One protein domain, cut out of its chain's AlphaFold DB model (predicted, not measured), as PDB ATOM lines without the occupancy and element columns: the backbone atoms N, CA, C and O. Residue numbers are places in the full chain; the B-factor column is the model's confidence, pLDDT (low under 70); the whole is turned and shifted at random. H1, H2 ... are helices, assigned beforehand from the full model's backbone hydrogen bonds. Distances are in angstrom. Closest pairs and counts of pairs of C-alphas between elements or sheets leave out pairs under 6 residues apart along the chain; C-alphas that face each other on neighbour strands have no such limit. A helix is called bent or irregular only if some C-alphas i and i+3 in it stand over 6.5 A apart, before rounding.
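AT A GLANCE: This is residues 31 to 165 of the 336 residues of an uncharacterized protein of Trypanosoma cruzi (strain CL Brener) (UniProt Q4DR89). Three helices that run the same way, H2, H3 and H5, have their centres in a triangle, with H2 deepest in the fold and H1 crossing H2 and H5 nearly at right angles. Short H4 bridges H3 and H5 near one end, while H6 lies out at the far end of the longest axis, meeting the end of H1. The printed part has 135 residues with six named helices, H1 to H6 in order along the chain, and no named strand; its class is all helix. It is compact, with a radius of gyration of the C-alphas of 13.6 A, and spans 38 by 30 by 29 A.

HOW THE PARTS SIT: Start at H5, residues 124 to 143, the longest helix. It is irregular: C-alphas 125 and 128 are 7.7 A apart, against about 5 A in a regular helix. With residues 137 to 141 alone it touches H2, residues 59 to 69, at a shallow tilt of 13 degrees, the same way; the closest C-alphas, of Ile 69 and Ser 141, are 5.8 A apart. Next look at H3, residues 88 to 104, which touches H2 at a shallow tilt of 28 degrees, the same way, with C-alphas of Gly 59 and Leu 95 closest at 4.0 A. H3 and H5 are apart. H4, residues 117 to 120, touches residues 92 to 99 of H3, closest at the C-alphas of Leu 95 and Pro 117, 5.0 A. It also touches residues 126 to 130 of H5, closest at the C-alphas of Cys 119 and Cys 126, 5.5 A. H1, residues 31 to 41, is about perpendicular to H2 at 83 degrees and touches it, closest at the C-alphas of Ala 41 and Asp 61, 4.6 A. H1 also touches residues 134 to 138 of H5 at 85 degrees, about perpendicular, closest at the C-alphas of Ile 33 and Phe 138, 6.0 A. The helix packing is part aligned, part crossed. H6, residues 152 to 164, and H1 touch only at their ends, closest at the C-alphas of Tyr 40 and Ala 152, 5.5 A. In H1, H2, H3 and H6 every O i to N i+4 pair is within hydrogen-bond range, in H5 13 of 16 are, and H4 is too short for such a pair.

IN THESE COORDINATES: Find C-alpha 124 at (1.289, 12.277, -0.583); from there H5 runs 29.7 A to C-alpha 143. H3 covers 24.2 A, H2 15.4 A and H4 5.3 A. H1 begins at C-alpha 31, (7.607, 10.190, -18.616), and is 15.1 A long. H6 is 17.7 A long and ends at C-alpha 164, (-12.033, 36.382, -11.755).

THE WHOLE: The C-alphas farthest apart, of Cys 108 and Gly 165, are 39.5 A apart. The links H1 to H2, H2 to H3 and H3 to H4 are long; H4 to H5 is tight and H5 to H6 short. The printed part has no cut. Its mean pLDDT is 87.9, and residues 45 to 53 are under 70.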
ATOM      1  N   ASP A  31       7.291   8.866 -18.083       84.04
ATOM      2  CA  ASP A  31       7.607  10.190 -18.616       84.04
ATOM      3  C   ASP A  31       6.619  10.640 -19.699       84.04
ATOM      4  O   ASP A  31       6.279  11.821 -19.759       84.04
ATOM      5  N   ASP A  32       6.111   9.716 -20.521       86.98
ATOM      6  CA  ASP A  32       5.111  10.023 -21.549       86.98
ATOM      7  C   ASP A  32       3.782  10.419 -20.904       86.98
ATOM      8  O   ASP A  32       3.157  11.399 -21.312       86.98
ATOM      9  N   ILE A  33       3.396   9.719 -19.831       88.63
ATOM     10  CA  ILE A  33       2.220  10.064 -19.024       88.63
ATOM     11  C   ILE A  33       2.408  11.454 -18.409       88.63
ATOM     12  O   ILE A  33       1.508  12.286 -18.482       88.63
ATOM     13  N   CYS A  34       3.576  11.745 -17.835       85.85
ATOM     14  CA  CYS A  34       3.849  13.050 -17.232       85.85
ATOM     15  C   CYS A  34       3.794  14.190 -18.255       85.85
ATOM     16  O   CYS A  34       3.206  15.234 -17.961       85.85
ATOM     17  N   ARG A  35       4.369  13.990 -19.450       86.10
ATOM     18  CA  ARG A  35       4.312  14.955 -20.560       86.10
ATOM     19  C   ARG A  35       2.882  15.200 -21.013       86.10
ATOM     20  O   ARG A  35       2.463  16.352 -21.048       86.10
ATOM     21  N   PHE A  36       2.130  14.131 -21.245       91.17
ATOM     22  CA  PHE A  36       0.719  14.205 -21.607       91.17
ATOM     23  C   PHE A  36      -0.104  14.983 -20.574       91.17
ATOM     24  O   PHE A  36      -0.812  15.929 -20.915       91.17
ATOM     25  N   VAL A  37       0.008  14.630 -19.291       91.82
ATOM     26  CA  VAL A  37      -0.763  15.293 -18.231       91.82
ATOM     27  C   VAL A  37      -0.391  16.776 -18.152       91.82
ATOM     28  O   VAL A  37      -1.285  17.608 -18.023       91.82
ATOM     29  N   ALA A  38       0.892  17.128 -18.264       88.77
ATOM     30  CA  ALA A  38       1.330  18.520 -18.208       88.77
ATOM     31  C   ALA A  38       0.820  19.354 -19.397       88.77
ATOM     32  O   ALA A  38       0.371  20.489 -19.208       88.77
ATOM     33  N   GLU A  39       0.862  18.780 -20.602       89.65
ATOM     34  CA  GLU A  39       0.380  19.395 -21.840       89.65
ATOM     35  C   GLU A  39      -1.114  19.703 -21.754       89.65
ATOM     36  O   GLU A  39      -1.523  20.863 -21.826       89.65
ATOM     37  N   TYR A  40      -1.928  18.682 -21.490       93.22
ATOM     38  CA  TYR A  40      -3.385  18.809 -21.513       93.22
ATOM     39  C   TYR A  40      -3.971  19.411 -20.231       93.22
ATOM     40  O   TYR A  40      -5.111  19.871 -20.235       93.22
ATOM     41  N   ALA A  41      -3.199  19.493 -19.144       92.11
ATOM     42  CA  ALA A  41      -3.533  20.357 -18.014       92.11
ATOM     43  C   ALA A  41      -3.142  21.824 -18.263       92.11
ATOM     44  O   ALA A  41      -3.632  22.704 -17.552       92.11
ATOM     45  N   GLY A  42      -2.255  22.118 -19.218       86.42
ATOM     46  CA  GLY A  42      -1.731  23.466 -19.456       86.42
ATOM     47  C   GLY A  42      -0.826  23.970 -18.328       86.42
ATOM     48  O   GLY A  42      -0.742  25.175 -18.081       86.42
ATOM     49  N   ARG A  43      -0.192  23.060 -17.577       82.66
ATOM     50  CA  ARG A  43       0.812  23.408 -16.563       82.66
ATOM     51  C   ARG A  43       1.688  22.222 -16.190       82.66
ATOM     52  O   ARG A  43       1.225  21.087 -16.152       82.66
ATOM     53  N   LEU A  44       2.912  22.517 -15.760       73.67
ATOM     54  CA  LEU A  44       3.721  21.551 -15.025       73.67
ATOM     55  C   LEU A  44       3.235  21.409 -13.573       73.67
ATOM     56  O   LEU A  44       2.739  22.380 -12.979       73.67
ATOM     57  N   PRO A  45       3.431  20.229 -12.959       66.73
ATOM     58  CA  PRO A  45       3.462  20.126 -11.508       66.73
ATOM     59  C   PRO A  45       4.505  21.112 -10.965       66.73
ATOM     60  O   PRO A  45       5.574  21.272 -11.555       66.73
ATOM     61  N   ARG A  46       4.234  21.763  -9.830       62.09
ATOM     62  CA  ARG A  46       5.180  22.715  -9.212       62.09
ATOM     63  C   ARG A  46       6.511  22.041  -8.897       62.09
ATOM     64  O   ARG A  46       7.557  22.666  -9.001       62.09
ATOM     65  N   ASN A  47       6.442  20.753  -8.586       60.20
ATOM     66  CA  ASN A  47       7.566  19.903  -8.234       60.20
ATOM     67  C   ASN A  47       7.954  18.920  -9.360       60.20
ATOM     68  O   ASN A  47       8.477  17.839  -9.095       60.20
ATOM     69  N   ALA A  48       7.707  19.272 -10.631       55.75
ATOM     70  CA  ALA A  48       8.054  18.420 -11.778       55.75
ATOM     71  C   ALA A  48       9.530  17.985 -11.777       55.75
ATOM     72  O   ALA A  48       9.847  16.855 -12.137       55.75
ATOM     73  N   PHE A  49      10.419  18.862 -11.306       53.37
ATOM     74  CA  PHE A  49      11.863  18.632 -11.281       53.37
ATOM     75  C   PHE A  49      12.351  17.816 -10.075       53.37
ATOM     76  O   PHE A  49      13.492  17.369 -10.078       53.37
ATOM     77  N   THR A  50      11.510  17.592  -9.059       57.33
ATOM     78  CA  THR A  50      11.864  16.775  -7.883       57.33
ATOM     79  C   THR A  50      11.261  15.367  -7.935       57.33
ATOM     80  O   THR A  50      11.435  14.588  -7.001       57.33
ATOM     81  N   GLY A  51      10.547  15.016  -9.014       51.42
ATOM     82  CA  GLY A  51      10.052  13.658  -9.275       51.42
ATOM     83  C   GLY A  51       8.900  13.179  -8.380       51.42
ATOM     84  O   GLY A  51       8.475  12.034  -8.495       51.42
ATOM     85  N   THR A  52       8.359  14.027  -7.499       52.78
ATOM     86  CA  THR A  52       7.413  13.610  -6.441       52.78
ATOM     87  C   THR A  52       6.015  14.214  -6.567       52.78
ATOM     88  O   THR A  52       5.212  14.113  -5.648       52.78
ATOM     89  N   ALA A  53       5.681  14.821  -7.703       67.37
ATOM     90  CA  ALA A  53       4.539  15.725  -7.810       67.37
ATOM     91  C   ALA A  53       3.195  15.212  -8.400       67.37
ATOM     92  O   ALA A  53       2.333  16.065  -8.628       67.37
ATOM     93  N   PRO A  54       2.918  13.909  -8.662       70.98
ATOM     94  CA  PRO A  54       1.637  13.510  -9.272       70.98
ATOM     95  C   PRO A  54       0.386  13.994  -8.531       70.98
ATOM     96  O   PRO A  54      -0.629  14.271  -9.160       70.98
ATOM     97  N   TYR A  55       0.453  14.115  -7.204       78.34
ATOM     98  CA  TYR A  55      -0.673  14.548  -6.373       78.34
ATOM     99  C   TYR A  55      -0.903  16.065  -6.372       78.34
ATOM    100  O   TYR A  55      -1.839  16.549  -5.746       78.34
ATOM    101  N   GLU A  56      -0.080  16.854  -7.061       83.68
ATOM    102  CA  GLU A  56      -0.289  18.302  -7.145       83.68
ATOM    103  C   GLU A  56      -1.350  18.703  -8.169       83.68
ATOM    104  O   GLU A  56      -1.780  19.861  -8.171       83.68
ATOM    105  N   TYR A  57      -1.755  17.782  -9.044       83.35
ATOM    106  CA  TYR A  57      -2.856  18.003  -9.970       83.35
ATOM    107  C   TYR A  57      -4.194  18.025  -9.222       83.35
ATOM    108  O   TYR A  57      -4.462  17.229  -8.326       83.35
ATOM    109  N   THR A  58      -5.027  18.981  -9.601       89.45
ATOM    110  CA  THR A  58      -6.320  19.312  -9.009       89.45
ATOM    111  C   THR A  58      -7.453  18.854  -9.922       89.45
ATOM    112  O   THR A  58      -7.229  18.520 -11.086       89.45
ATOM    113  N   GLY A  59      -8.697  18.923  -9.437       93.29
ATOM    114  CA  GLY A  59      -9.872  18.635 -10.264       93.29
ATOM    115  C   GLY A  59      -9.940  19.459 -11.556       93.29
ATOM    116  O   GLY A  59     -10.355  18.927 -12.574       93.29
ATOM    117  N   CYS A  60      -9.450  20.707 -11.564       94.41
ATOM    118  CA  CYS A  60      -9.369  21.515 -12.789       94.41
ATOM    119  C   CYS A  60      -8.384  20.953 -13.814       94.41
ATOM    120  O   CYS A  60      -8.659  20.990 -15.008       94.41
ATOM    121  N   ASP A  61      -7.233  20.457 -13.355       94.67
ATOM    122  CA  ASP A  61      -6.216  19.902 -14.247       94.67
ATOM    123  C   ASP A  61      -6.754  18.642 -14.927       94.67
ATOM    124  O   ASP A  61      -6.718  18.521 -16.148       94.67
ATOM    125  N   TYR A  62      -7.341  17.745 -14.136       95.84
ATOM    126  CA  TYR A  62      -7.956  16.533 -14.653       95.84
ATOM    127  C   TYR A  62      -9.178  16.803 -15.534       95.84
ATOM    128  O   TYR A  62      -9.366  16.122 -16.540       95.84
ATOM    129  N   ALA A  63      -9.974  17.820 -15.204       95.53
ATOM    130  CA  ALA A  63     -11.097  18.245 -16.026       95.53
ATOM    131  C   ALA A  63     -10.669  18.747 -17.409       95.53
ATOM    132  O   ALA A  63     -11.341  18.422 -18.381       95.53
ATOM    133  N   LEU A  64      -9.562  19.497 -17.520       94.93
ATOM    134  CA  LEU A  64      -9.041  19.926 -18.827       94.93
ATOM    135  C   LEU A  64      -8.598  18.741 -19.666       94.93
ATOM    136  O   LEU A  64      -8.961  18.672 -20.832       94.93
ATOM    137  N   ILE A  65      -7.874  17.798 -19.062       95.13
ATOM    138  CA  ILE A  65      -7.435  16.586 -19.757       95.13
ATOM    139  C   ILE A  65      -8.654  15.807 -20.256       95.13
ATOM    140  O   ILE A  65      -8.714  15.422 -21.420       95.13
ATOM    141  N   LEU A  66      -9.662  15.621 -19.401       93.83
ATOM    142  CA  LEU A  66     -10.886  14.926 -19.782       93.83
ATOM    143  C   LEU A  66     -11.656  15.669 -20.882       93.83
ATOM    144  O   LEU A  66     -12.141  15.035 -21.814       93.83
ATOM    145  N   TYR A  67     -11.747  16.996 -20.793       94.35
ATOM    146  CA  TYR A  67     -12.385  17.829 -21.809       94.35
ATOM    147  C   TYR A  67     -11.626  17.791 -23.141       94.35
ATOM    148  O   TYR A  67     -12.262  17.800 -24.185       94.35
ATOM    149  N   ALA A  68     -10.295  17.696 -23.121       93.65
ATOM    150  CA  ALA A  68      -9.479  17.563 -24.325       93.65
ATOM    151  C   ALA A  68      -9.769  16.251 -25.070       93.65
ATOM    152  O   ALA A  68      -9.914  16.248 -26.287       93.65
ATOM    153  N   ILE A  69      -9.877  15.146 -24.325       91.96
ATOM    154  CA  ILE A  69     -10.159  13.803 -24.854       91.96
ATOM    155  C   ILE A  69     -11.633  13.682 -25.287       91.96
ATOM    156  O   ILE A  69     -11.941  13.075 -26.309       91.96
ATOM    157  N   MET A  70     -12.563  14.231 -24.495       88.54
ATOM    158  CA  MET A  70     -14.015  14.081 -24.667       88.54
ATOM    159  C   MET A  70     -14.750  15.432 -24.557       88.54
ATOM    160  O   MET A  70     -15.506  15.646 -23.593       88.54
ATOM    161  N   PRO A  71     -14.590  16.339 -25.541       83.34
ATOM    162  CA  PRO A  71     -15.150  17.686 -25.474       83.34
ATOM    163  C   PRO A  71     -16.668  17.679 -25.287       83.34
ATOM    164  O   PRO A  71     -17.393  16.963 -25.979       83.34
ATOM    165  N   SER A  72     -17.164  18.500 -24.357       70.15
ATOM    166  CA  SER A  72     -18.601  18.756 -24.127       70.15
ATOM    167  C   SER A  72     -19.483  17.534 -23.806       70.15
ATOM    168  O   SER A  72     -20.706  17.642 -23.840       70.15
ATOM    169  N   ARG A  73     -18.903  16.367 -23.487       70.58
ATOM    170  CA  ARG A  73     -19.683  15.144 -23.204       70.58
ATOM    171  C   ARG A  73     -19.940  14.887 -21.725       70.58
ATOM    172  O   ARG A  73     -20.929  14.245 -21.395       70.58
ATOM    173  N   CYS A  74     -19.039  15.326 -20.851       78.18
ATOM    174  CA  CYS A  74     -19.024  14.858 -19.463       78.18
ATOM    175  C   CYS A  74     -18.704  15.921 -18.416       78.18
ATOM    176  O   CYS A  74     -18.957  15.687 -17.238       78.18
ATOM    177  N   ILE A  75     -18.153  17.068 -18.813       88.29
ATOM    178  CA  ILE A  75     -17.753  18.097 -17.860       88.29
ATOM    179  C   ILE A  75     -18.022  19.494 -18.408       88.29
ATOM    180  O   ILE A  75     -17.600  19.840 -19.511       88.29
ATOM    181  N   ASP A  76     -18.727  20.296 -17.616       90.20
ATOM    182  CA  ASP A  76     -18.876  21.729 -17.843       90.20
ATOM    183  C   ASP A  76     -17.736  22.462 -17.131       90.20
ATOM    184  O   ASP A  76     -17.741  22.622 -15.906       90.20
ATOM    185  N   LEU A  77     -16.750  22.921 -17.902       93.96
ATOM    186  CA  LEU A  77     -15.587  23.626 -17.364       93.96
ATOM    187  C   LEU A  77     -15.948  24.953 -16.682       93.96
ATOM    188  O   LEU A  77     -15.210  25.397 -15.801       93.96
ATOM    189  N   SER A  78     -17.070  25.580 -17.048       92.11
ATOM    190  CA  SER A  78     -17.501  26.851 -16.452       92.11
ATOM    191  C   SER A  78     -17.959  26.702 -14.996       92.11
ATOM    192  O   SER A  78     -17.920  27.675 -14.238       92.11
ATOM    193  N   SER A  79     -18.322  25.478 -14.586       91.53
ATOM    194  CA  SER A  79     -18.760  25.140 -13.225       91.53
ATOM    195  C   SER A  79     -17.615  25.020 -12.208       91.53
ATOM    196  O   SER A  79     -17.842  25.096 -10.999       91.53
ATOM    197  N   LEU A  80     -16.379  24.841 -12.680       94.90
ATOM    198  CA  LEU A  80     -15.203  24.617 -11.838       94.90
ATOM    199  C   LEU A  80     -14.657  25.932 -11.283       94.90
ATOM    200  O   LEU A  80     -14.728  26.965 -11.932       94.90
ATOM    201  N   CYS A  81     -14.044  25.907 -10.102       94.49
ATOM    202  CA  CYS A  81     -13.342  27.063  -9.551       94.49
ATOM    203  C   CYS A  81     -11.946  27.200 -10.171       94.49
ATOM    204  O   CYS A  81     -11.062  26.396  -9.868       94.49
ATOM    205  N   TRP A  82     -11.726  28.255 -10.959       93.10
ATOM    206  CA  TRP A  82     -10.444  28.525 -11.625       93.10
ATOM    207  C   TRP A  82      -9.494  29.437 -10.843       93.10
ATOM    208  O   TRP A  82      -8.417  29.773 -11.345       93.10
ATOM    209  N   SER A  83      -9.855  29.809  -9.608       88.57
ATOM    210  CA  SER A  83      -9.006  30.603  -8.711       88.57
ATOM    211  C   SER A  83      -7.591  30.031  -8.614       88.57
ATOM    212  O   SER A  83      -7.387  28.823  -8.515       88.57
ATOM    213  N   THR A  84      -6.593  30.912  -8.586       83.09
ATOM    214  CA  THR A  84      -5.207  30.548  -8.261       83.09
ATOM    215  C   THR A  84      -5.014  30.151  -6.795       83.09
ATOM    216  O   THR A  84      -4.007  29.535  -6.433       83.09
ATOM    217  N   THR A  85      -5.971  30.512  -5.941       85.89
ATOM    218  CA  THR A  85      -5.982  30.264  -4.497       85.89
ATOM    219  C   THR A  85      -7.349  29.715  -4.071       85.89
ATOM    220  O   THR A  85      -8.075  30.348  -3.305       85.89
ATOM    221  N   PRO A  86      -7.752  28.544  -4.596       88.38
ATOM    222  CA  PRO A  86      -9.051  27.974  -4.279       88.38
ATOM    223  C   PRO A  86      -9.100  27.568  -2.803       88.38
ATOM    224  O   PRO A  86      -8.134  27.041  -2.243       88.38
ATOM    225  N   LEU A  87     -10.248  27.792  -2.168       90.70
ATOM    226  CA  LEU A  87     -10.517  27.277  -0.830       90.70
ATOM    227  C   LEU A  87     -10.524  25.736  -0.854       90.70
ATOM    228  O   LEU A  87     -10.900  25.149  -1.871       90.70
ATOM    229  N   PRO A  88     -10.214  25.052   0.264       91.00
ATOM    230  CA  PRO A  88     -10.252  23.588   0.319       91.00
ATOM    231  C   PRO A  88     -11.582  22.980  -0.153       91.00
ATOM    232  O   PRO A  88     -11.586  22.000  -0.887       91.00
ATOM    233  N   ALA A  89     -12.713  23.607   0.189       93.38
ATOM    234  CA  ALA A  89     -14.032  23.172  -0.274       93.38
ATOM    235  C   ALA A  89     -14.214  23.315  -1.798       93.38
ATOM    236  O   ALA A  89     -14.886  22.495  -2.413       93.38
ATOM    237  N   GLN A  90     -13.600  24.328  -2.419       94.18
ATOM    238  CA  GLN A  90     -13.630  24.513  -3.873       94.18
ATOM    239  C   GLN A  90     -12.736  23.491  -4.582       94.18
ATOM    240  O   GLN A  90     -13.127  22.964  -5.615       94.18
ATOM    241  N   LEU A  91     -11.572  23.165  -4.009       92.62
ATOM    242  CA  LEU A  91     -10.727  22.073  -4.506       92.62
ATOM    243  C   LEU A  91     -11.473  20.736  -4.477       92.62
ATOM    244  O   LEU A  91     -11.476  20.015  -5.473       92.62
ATOM    245  N   GLU A  92     -12.138  20.434  -3.361       94.65
ATOM    246  CA  GLU A  92     -12.950  19.223  -3.217       94.65
ATOM    247  C   GLU A  92     -14.134  19.224  -4.199       94.65
ATOM    248  O   GLU A  92     -14.398  18.207  -4.834       94.65
ATOM    249  N   SER A  93     -14.796  20.370  -4.394       95.80
ATOM    250  CA  SER A  93     -15.870  20.525  -5.382       95.80
ATOM    251  C   SER A  93     -15.381  20.280  -6.810       95.80
ATOM    252  O   SER A  93     -16.043  19.576  -7.565       95.80
ATOM    253  N   ASN A  94     -14.214  20.811  -7.188       96.81
ATOM    254  CA  ASN A  94     -13.638  20.579  -8.515       96.81
ATOM    255  C   ASN A  94     -13.329  19.091  -8.737       96.81
ATOM    256  O   ASN A  94     -13.565  18.566  -9.822       96.81
ATOM    257  N   LEU A  95     -12.807  18.405  -7.712       96.57
ATOM    258  CA  LEU A  95     -12.572  16.960  -7.762       96.57
ATOM    259  C   LEU A  95     -13.880  16.170  -7.861       96.57
ATOM    260  O   LEU A  95     -13.925  15.180  -8.582       96.57
ATOM    261  N   ALA A  96     -14.937  16.597  -7.165       96.27
ATOM    262  CA  ALA A  96     -16.257  15.977  -7.253       96.27
ATOM    263  C   ALA A  96     -16.820  16.037  -8.675       96.27
ATOM    264  O   ALA A  96     -17.176  14.994  -9.214       96.27
ATOM    265  N   VAL A  97     -16.796  17.217  -9.302       95.15
ATOM    266  CA  VAL A  97     -17.248  17.400 -10.691       95.15
ATOM    267  C   VAL A  97     -16.435  16.534 -11.658       95.15
ATOM    268  O   VAL A  97     -17.008  15.866 -12.516       95.15
ATOM    269  N   PHE A  98     -15.107  16.483 -11.499       95.69
ATOM    270  CA  PHE A  98     -14.258  15.603 -12.307       95.69
ATOM    271  C   PHE A  98     -14.628  14.119 -12.143       95.69
ATOM    272  O   PHE A  98     -14.865  13.430 -13.133       95.69
ATOM    273  N   CYS A  99     -14.710  13.628 -10.903       95.47
ATOM    274  CA  CYS A  99     -15.039  12.230 -10.623       95.47
ATOM    275  C   CYS A  99     -16.438  11.852 -11.134       95.47
ATOM    276  O   CYS A  99     -16.606  10.766 -11.687       95.47
ATOM    277  N   GLU A 100     -17.429  12.733 -10.977       92.90
ATOM    278  CA  GLU A 100     -18.782  12.542 -11.510       92.90
ATOM    279  C   GLU A 100     -18.768  12.454 -13.040       92.90
ATOM    280  O   GLU A 100     -19.326  11.509 -13.598       92.90
ATOM    281  N   GLY A 101     -18.046  13.362 -13.708       91.33
ATOM    282  CA  GLY A 101     -17.864  13.335 -15.159       91.33
ATOM    283  C   GLY A 101     -17.231  12.031 -15.652       91.33
ATOM    284  O   GLY A 101     -17.731  11.420 -16.595       91.33
ATOM    285  N   CYS A 102     -16.182  11.540 -14.982       92.64
ATOM    286  CA  CYS A 102     -15.560  10.257 -15.323       92.64
ATOM    287  C   CYS A 102     -16.506   9.067 -15.132       92.64
ATOM    288  O   CYS A 102     -16.586   8.203 -16.005       92.64
ATOM    289  N   CYS A 103     -17.228   9.017 -14.010       88.31
ATOM    290  CA  CYS A 103     -18.197   7.955 -13.738       88.31
ATOM    291  C   CYS A 103     -19.362   7.977 -14.741       88.31
ATOM    292  O   CYS A 103     -19.818   6.918 -15.174       88.31
ATOM    293  N   GLY A 104     -19.806   9.167 -15.153       84.51
ATOM    294  CA  GLY A 104     -20.871   9.357 -16.137       84.51
ATOM    295  C   GLY A 104     -20.526   8.848 -17.539       84.51
ATOM    296  O   GLY A 104     -21.427   8.459 -18.277       84.51
ATOM    297  N   LEU A 105     -19.238   8.777 -17.897       84.35
ATOM    298  CA  LEU A 105     -18.801   8.241 -19.191       84.35
ATOM    299  C   LEU A 105     -18.935   6.714 -19.303       84.35
ATOM    300  O   LEU A 105     -18.891   6.197 -20.417       84.35
ATOM    301  N   GLN A 106     -19.072   5.994 -18.179       81.56
ATOM    302  CA  GLN A 106     -19.210   4.528 -18.131       81.56
ATOM    303  C   GLN A 106     -18.153   3.771 -18.962       81.56
ATOM    304  O   GLN A 106     -18.426   2.730 -19.557       81.56
ATOM    305  N   LEU A 107     -16.930   4.304 -19.018       79.66
ATOM    306  CA  LEU A 107     -15.852   3.723 -19.812       79.66
ATOM    307  C   LEU A 107     -15.305   2.459 -19.154       79.66
ATOM    308  O   LEU A 107     -15.082   2.412 -17.940       79.66
ATOM    309  N   CYS A 108     -15.016   1.457 -19.984       72.68
ATOM    310  CA  CYS A 108     -14.251   0.293 -19.562       72.68
ATOM    311  C   CYS A 108     -12.896   0.736 -18.986       72.68
ATOM    312  O   CYS A 108     -12.315   1.736 -19.414       72.68
ATOM    313  N   ASP A 109     -12.391  -0.028 -18.019       86.36
ATOM    314  CA  ASP A 109     -11.060   0.142 -17.422       86.36
ATOM    315  C   ASP A 109     -10.887   1.383 -16.520       86.36
ATOM    316  O   ASP A 109      -9.782   1.648 -16.041       86.36
ATOM    317  N   ALA A 110     -11.962   2.131 -16.235       90.40
ATOM    318  CA  ALA A 110     -11.906   3.248 -15.296       90.40
ATOM    319  C   ALA A 110     -11.452   2.777 -13.897       90.40
ATOM    320  O   ALA A 110     -12.004   1.808 -13.361       90.40
ATOM    321  N   PRO A 111     -10.483   3.453 -13.249       93.83
ATOM    322  CA  PRO A 111     -10.001   3.077 -11.926       93.83
ATOM    323  C   PRO A 111     -11.007   3.523 -10.856       93.83
ATOM    324  O   PRO A 111     -10.732   4.442 -10.088       93.83
ATOM    325  N   LEU A 112     -12.173   2.867 -10.789       93.22
ATOM    326  CA  LEU A 112     -13.323   3.272  -9.963       93.22
ATOM    327  C   LEU A 112     -12.956   3.502  -8.489       93.22
ATOM    328  O   LEU A 112     -13.408   4.466  -7.887       93.22
ATOM    329  N   SER A 113     -12.057   2.687  -7.928       94.33
ATOM    330  CA  SER A 113     -11.564   2.846  -6.549       94.33
ATOM    331  C   SER A 113     -10.733   4.112  -6.308       94.33
ATOM    332  O   SER A 113     -10.473   4.468  -5.163       94.33
ATOM    333  N   SER A 114     -10.274   4.767  -7.374       95.99
ATOM    334  CA  SER A 114      -9.508   6.017  -7.340       95.99
ATOM    335  C   SER A 114     -10.346   7.230  -7.745       95.99
ATOM    336  O   SER A 114      -9.957   8.347  -7.424       95.99
ATOM    337  N   LEU A 115     -11.499   7.029  -8.394       95.24
ATOM    338  CA  LEU A 115     -12.425   8.087  -8.819       95.24
ATOM    339  C   LEU A 115     -13.340   8.537  -7.670       95.24
ATOM    340  O   LEU A 115     -14.565   8.588  -7.777       95.24
ATOM    341  N   HIS A 116     -12.713   8.886  -6.550       95.70
ATOM    342  CA  HIS A 116     -13.356   9.525  -5.414       95.70
ATOM    343  C   HIS A 116     -12.588  10.797  -5.051       95.70
ATOM    344  O   HIS A 116     -11.359  10.745  -4.960       95.70
ATOM    345  N   PRO A 117     -13.270  11.924  -4.770       95.72
ATOM    346  CA  PRO A 117     -12.601  13.187  -4.448       95.72
ATOM    347  C   PRO A 117     -11.560  13.063  -3.329       95.72
ATOM    348  O   PRO A 117     -10.443  13.556  -3.452       95.72
ATOM    349  N   HIS A 118     -11.869  12.288  -2.286       95.34
ATOM    350  CA  HIS A 118     -10.960  12.034  -1.167       95.34
ATOM    351  C   HIS A 118      -9.682  11.273  -1.555       95.34
ATOM    352  O   HIS A 118      -8.649  11.459  -0.913       95.34
ATOM    353  N   CYS A 119      -9.739  10.436  -2.594       95.95
ATOM    354  CA  CYS A 119      -8.601   9.680  -3.112       95.95
ATOM    355  C   CYS A 119      -7.684  10.529  -4.000       95.95
ATOM    356  O   CYS A 119      -6.560  10.109  -4.246       95.95
ATOM    357  N   LEU A 120      -8.133  11.703  -4.450       95.04
ATOM    358  CA  LEU A 120      -7.416  12.593  -5.373       95.04
ATOM    359  C   LEU A 120      -7.108  13.962  -4.751       95.04
ATOM    360  O   LEU A 120      -6.968  14.971  -5.444       95.04
ATOM    361  N   ARG A 121      -7.037  14.014  -3.421       93.38
ATOM    362  CA  ARG A 121      -6.590  15.207  -2.702       93.38
ATOM    363  C   ARG A 121      -5.101  15.416  -2.917       93.38
ATOM    364  O   ARG A 121      -4.344  14.451  -2.976       93.38
ATOM    365  N   CYS A 122      -4.675  16.675  -2.878       88.14
ATOM    366  CA  CYS A 122      -3.264  17.049  -2.919       88.14
ATOM    367  C   CYS A 122      -2.523  16.665  -1.627       88.14
ATOM    368  O   CYS A 122      -2.170  17.516  -0.815       88.14
ATOM    369  N   SER A 123      -2.328  15.362  -1.436       88.76
ATOM    370  CA  SER A 123      -1.682  14.720  -0.299       88.76
ATOM    371  C   SER A 123      -0.782  13.591  -0.807       88.76
ATOM    372  O   SER A 123      -1.224  12.806  -1.652       88.76
ATOM    373  N   PRO A 124       0.429  13.412  -0.250       88.05
ATOM    374  CA  PRO A 124       1.289  12.277  -0.583       88.05
ATOM    375  C   PRO A 124       0.603  10.914  -0.401       88.05
ATOM    376  O   PRO A 124       0.863   9.983  -1.156       88.05
ATOM    377  N   THR A 125      -0.338  10.797   0.544       91.52
ATOM    378  CA  THR A 125      -1.117   9.564   0.778       91.52
ATOM    379  C   THR A 125      -1.986   9.159  -0.416       91.52
ATOM    380  O   THR A 125      -2.390   8.005  -0.522       91.52
ATOM    381  N   CYS A 126      -2.289  10.101  -1.307       93.04
ATOM    382  CA  CYS A 126      -3.141   9.914  -2.476       93.04
ATOM    383  C   CYS A 126      -2.339   9.592  -3.751       93.04
ATOM    384  O   CYS A 126      -2.937   9.338  -4.795       93.04
ATOM    385  N   ILE A 127      -0.998   9.568  -3.697       90.67
ATOM    386  CA  ILE A 127      -0.127   9.477  -4.883       90.67
ATOM    387  C   ILE A 127      -0.467   8.303  -5.813       90.67
ATOM    388  O   ILE A 127      -0.534   8.478  -7.026       90.67
ATOM    389  N   VAL A 128      -0.761   7.123  -5.258       91.97
ATOM    390  CA  VAL A 128      -1.095   5.923  -6.044       91.97
ATOM    391  C   VAL A 128      -2.389   6.117  -6.840       91.97
ATOM    392  O   VAL A 128      -2.490   5.656  -7.974       91.97
ATOM    393  N   HIS A 129      -3.375   6.813  -6.273       95.06
ATOM    394  CA  HIS A 129      -4.632   7.113  -6.955       95.06
ATOM    395  C   HIS A 129      -4.428   8.130  -8.079       95.06
ATOM    396  O   HIS A 129      -4.944   7.921  -9.175       95.06
ATOM    397  N   HIS A 130      -3.614   9.166  -7.848       93.68
ATOM    398  CA  HIS A 130      -3.236  10.119  -8.896       93.68
ATOM    399  C   HIS A 130      -2.532   9.424 -10.066       93.68
ATOM    400  O   HIS A 130      -2.922   9.643 -11.210       93.68
ATOM    401  N   ILE A 131      -1.571   8.534  -9.792       91.67
ATOM    402  CA  ILE A 131      -0.870   7.758 -10.829       91.67
ATOM    403  C   ILE A 131      -1.855   6.891 -11.622       91.67
ATOM    404  O   ILE A 131      -1.818   6.891 -12.850       91.67
ATOM    405  N   LYS A 132      -2.777   6.188 -10.948       93.84
ATOM    406  CA  LYS A 132      -3.802   5.364 -11.616       93.84
ATOM    407  C   LYS A 132      -4.708   6.190 -12.528       93.84
ATOM    408  O   LYS A 132      -4.971   5.770 -13.649       93.84
ATOM    409  N   VAL A 133      -5.175   7.350 -12.063       95.06
ATOM    410  CA  VAL A 133      -6.038   8.238 -12.856       95.06
ATOM    411  C   VAL A 133      -5.279   8.842 -14.036       95.06
ATOM    412  O   VAL A 133      -5.804   8.849 -15.142       95.06
ATOM    413  N   GLN A 134      -4.038   9.291 -13.840       93.89
ATOM    414  CA  GLN A 134      -3.192   9.825 -14.916       93.89
ATOM    415  C   GLN A 134      -2.901   8.775 -15.985       93.89
ATOM    416  O   GLN A 134      -3.044   9.051 -17.172       93.89
ATOM    417  N   HIS A 135      -2.552   7.559 -15.563       92.54
ATOM    418  CA  HIS A 135      -2.351   6.437 -16.468       92.54
ATOM    419  C   HIS A 135      -3.628   6.108 -17.243       92.54
ATOM    420  O   HIS A 135      -3.583   5.950 -18.457       92.54
ATOM    421  N   TRP A 136      -4.775   6.046 -16.565       94.24
ATOM    422  CA  TRP A 136      -6.052   5.792 -17.227       94.24
ATOM    423  C   TRP A 136      -6.412   6.885 -18.240       94.24
ATOM    424  O   TRP A 136      -6.779   6.552 -19.362       94.24
ATOM    425  N   LEU A 137      -6.248   8.168 -17.898       94.65
ATOM    426  CA  LEU A 137      -6.473   9.282 -18.829       94.65
ATOM    427  C   LEU A 137      -5.531   9.213 -20.040       94.65
ATOM    428  O   LEU A 137      -5.976   9.447 -21.160       94.65
ATOM    429  N   PHE A 138      -4.266   8.840 -19.832       93.67
ATOM    430  CA  PHE A 138      -3.310   8.623 -20.919       93.67
ATOM    431  C   PHE A 138      -3.732   7.462 -21.827       93.67
ATOM    432  O   PHE A 138      -3.745   7.590 -23.045       93.67
ATOM    433  N   VAL A 139      -4.115   6.313 -21.265       91.87
ATOM    434  CA  VAL A 139      -4.602   5.172 -22.063       91.87
ATOM    435  C   VAL A 139      -5.885   5.544 -22.809       91.87
ATOM    436  O   VAL A 139      -6.075   5.152 -23.961       91.87
ATOM    437  N   LEU A 140      -6.756   6.334 -22.181       90.66
ATOM    438  CA  LEU A 140      -7.976   6.826 -22.800       90.66
ATOM    439  C   LEU A 140      -7.678   7.755 -23.984       90.66
ATOM    440  O   LEU A 140      -8.331   7.618 -25.016       90.66
ATOM    441  N   SER A 141      -6.672   8.629 -23.885       92.42
ATOM    442  CA  SER A 141      -6.281   9.524 -24.982       92.42
ATOM    443  C   SER A 141      -5.702   8.786 -26.188       92.42
ATOM    444  O   SER A 141      -5.780   9.290 -27.300       92.42
ATOM    445  N   GLN A 142      -5.159   7.576 -26.008       90.72
ATOM    446  CA  GLN A 142      -4.751   6.729 -27.139       90.72
ATOM    447  C   GLN A 142      -5.958   6.192 -27.922       90.72
ATOM    448  O   GLN A 142      -5.861   5.941 -29.120       90.72
ATOM    449  N   ARG A 143      -7.102   6.001 -27.251       88.37
ATOM    450  CA  ARG A 143      -8.361   5.569 -27.886       88.37
ATOM    451  C   ARG A 143      -9.146   6.753 -28.457       88.37
ATOM    452  O   ARG A 143      -9.798   6.609 -29.486       88.37
ATOM    453  N   PHE A 144      -9.075   7.904 -27.793       89.78
ATOM    454  CA  PHE A 144      -9.747   9.147 -28.170       89.78
ATOM    455  C   PHE A 144      -8.732  10.302 -28.159       89.78
ATOM    456  O   PHE A 144      -8.604  10.997 -27.147       89.78
ATOM    457  N   PRO A 145      -7.963  10.482 -29.248       91.26
ATOM    458  CA  PRO A 145      -6.955  11.530 -29.324       91.26
ATOM    459  C   PRO A 145      -7.579  12.921 -29.166       91.26
ATOM    460  O   PRO A 145      -8.591  13.198 -29.817       91.26
ATOM    461  N   PRO A 146      -6.994  13.802 -28.335       91.03
ATOM    462  CA  PRO A 146      -7.420  15.191 -28.260       91.03
ATOM    463  C   PRO A 146      -7.323  15.913 -29.606       91.03
ATOM    464  O   PRO A 146      -6.492  15.583 -30.452       91.03
ATOM    465  N   GLU A 147      -8.160  16.933 -29.793       87.33
ATOM    466  CA  GLU A 147      -8.107  17.775 -30.990       87.33
ATOM    467  C   GLU A 147      -6.768  18.524 -31.073       87.33
ATOM    468  O   GLU A 147      -6.323  19.125 -30.098       87.33
ATOM    469  N   GLY A 148      -6.141  18.559 -32.254       85.36
ATOM    470  CA  GLY A 148      -4.841  19.224 -32.441       85.36
ATOM    471  C   GLY A 148      -4.859  20.744 -32.221       85.36
ATOM    472  O   GLY A 148      -3.808  21.354 -32.046       85.36
ATOM    473  N   SER A 149      -6.043  21.363 -32.217       88.42
ATOM    474  CA  SER A 149      -6.252  22.778 -31.879       88.42
ATOM    475  C   SER A 149      -6.482  23.029 -30.386       88.42
ATOM    476  O   SER A 149      -6.691  24.177 -29.996       88.42
ATOM    477  N   PHE A 150      -6.501  21.988 -29.550       90.52
ATOM    478  CA  PHE A 150      -6.738  22.139 -28.121       90.52
ATOM    479  C   PHE A 150      -5.546  22.818 -27.434       90.52
ATOM    480  O   PHE A 150      -4.452  22.266 -27.365       90.52
ATOM    481  N   ASP A 151      -5.781  24.005 -26.873       90.49
ATOM    482  CA  ASP A 151      -4.803  24.738 -26.070       90.49
ATOM    483  C   ASP A 151      -5.309  24.882 -24.628       90.49
ATOM    484  O   ASP A 151      -6.122  25.753 -24.298       90.49
ATOM    485  N   ALA A 152      -4.797  24.013 -23.755       91.56
ATOM    486  CA  ALA A 152      -5.143  23.990 -22.339       91.56
ATOM    487  C   ALA A 152      -4.785  25.296 -21.610       91.56
ATOM    488  O   ALA A 152      -5.481  25.685 -20.668       91.56
ATOM    489  N   VAL A 153      -3.702  25.970 -22.019       88.64
ATOM    490  CA  VAL A 153      -3.236  27.213 -21.390       88.64
ATOM    491  C   VAL A 153      -4.201  28.337 -21.728       88.64
ATOM    492  O   VAL A 153      -4.697  29.008 -20.819       88.64
ATOM    493  N   THR A 154      -4.516  28.503 -23.014       88.37
ATOM    494  CA  THR A 154      -5.479  29.511 -23.471       88.37
ATOM    495  C   THR A 154      -6.840  29.283 -22.823       88.37
ATOM    496  O   THR A 154      -7.372  30.197 -22.193       88.37
ATOM    497  N   LEU A 155      -7.363  28.053 -22.845       90.96
ATOM    498  CA  LEU A 155      -8.666  27.743 -22.253       90.96
ATOM    499  C   LEU A 155      -8.712  28.043 -20.745       90.96
ATOM    500  O   LEU A 155      -9.665  28.642 -20.243       90.96
ATOM    501  N   ARG A 156      -7.651  27.692 -20.010       91.06
ATOM    502  CA  ARG A 156      -7.528  28.011 -18.581       91.06
ATOM    503  C   ARG A 156      -7.540  29.520 -18.329       91.06
ATOM    504  O   ARG A 156      -8.201  29.974 -17.394       91.06
ATOM    505  N   MET A 157      -6.817  30.291 -19.139       85.59
ATOM    506  CA  MET A 157      -6.786  31.754 -19.044       85.59
ATOM    507  C   MET A 157      -8.149  32.371 -19.328       85.59
ATOM    508  O   MET A 157      -8.581  33.274 -18.614       85.59
ATOM    509  N   GLU A 158      -8.858  31.872 -20.338       88.42
ATOM    510  CA  GLU A 158     -10.195  32.356 -20.673       88.42
ATOM    511  C   GLU A 158     -11.202  32.101 -19.550       88.42
ATOM    512  O   GLU A 158     -11.992  32.989 -19.213       88.42
ATOM    513  N   LEU A 159     -11.144  30.925 -18.926       91.63
ATOM    514  CA  LEU A 159     -12.005  30.571 -17.799       91.63
ATOM    515  C   LEU A 159     -11.693  31.419 -16.561       91.63
ATOM    516  O   LEU A 159     -12.613  31.910 -15.901       91.63
ATOM    517  N   ARG A 160     -10.410  31.686 -16.284       89.55
ATOM    518  CA  ARG A 160     -10.000  32.616 -15.221       89.55
ATOM    519  C   ARG A 160     -10.434  34.043 -15.485       89.55
ATOM    520  O   ARG A 160     -10.978  34.672 -14.583       89.55
ATOM    521  N   HIS A 161     -10.246  34.542 -16.702       87.00
ATOM    522  CA  HIS A 161     -10.720  35.866 -17.087       87.00
ATOM    523  C   HIS A 161     -12.225  35.997 -16.841       87.00
ATOM    524  O   HIS A 161     -12.674  36.954 -16.217       87.00
ATOM    525  N   THR A 162     -12.994  34.991 -17.264       88.60
ATOM    526  CA  THR A 162     -14.454  34.983 -17.126       88.60
ATOM    527  C   THR A 162     -14.904  34.949 -15.660       88.60
ATOM    528  O   THR A 162     -15.870  35.619 -15.305       88.60
ATOM    529  N   GLN A 163     -14.219  34.196 -14.792       89.09
ATOM    530  CA  GLN A 163     -14.617  34.046 -13.385       89.09
ATOM    531  C   GLN A 163     -14.045  35.105 -12.437       89.09
ATOM    532  O   GLN A 163     -14.696  35.458 -11.454       89.09
ATOM    533  N   LEU A 164     -12.821  35.567 -12.687       87.19
ATOM    534  CA  LEU A 164     -12.033  36.382 -11.755       87.19
ATOM    535  C   LEU A 164     -11.751  37.788 -12.292       87.19
ATOM    536  O   LEU A 164     -11.254  38.628 -11.547       87.19
ATOM    537  N   GLY A 165     -12.034  38.048 -13.571       80.96
ATOM    538  CA  GLY A 165     -11.683  39.308 -14.226       80.96
ATOM    539  C   GLY A 165     -10.177  39.492 -14.430       80.96
ATOM    540  O   GLY A 165      -9.738  40.621 -14.639       80.96
TER     541      GLY A 165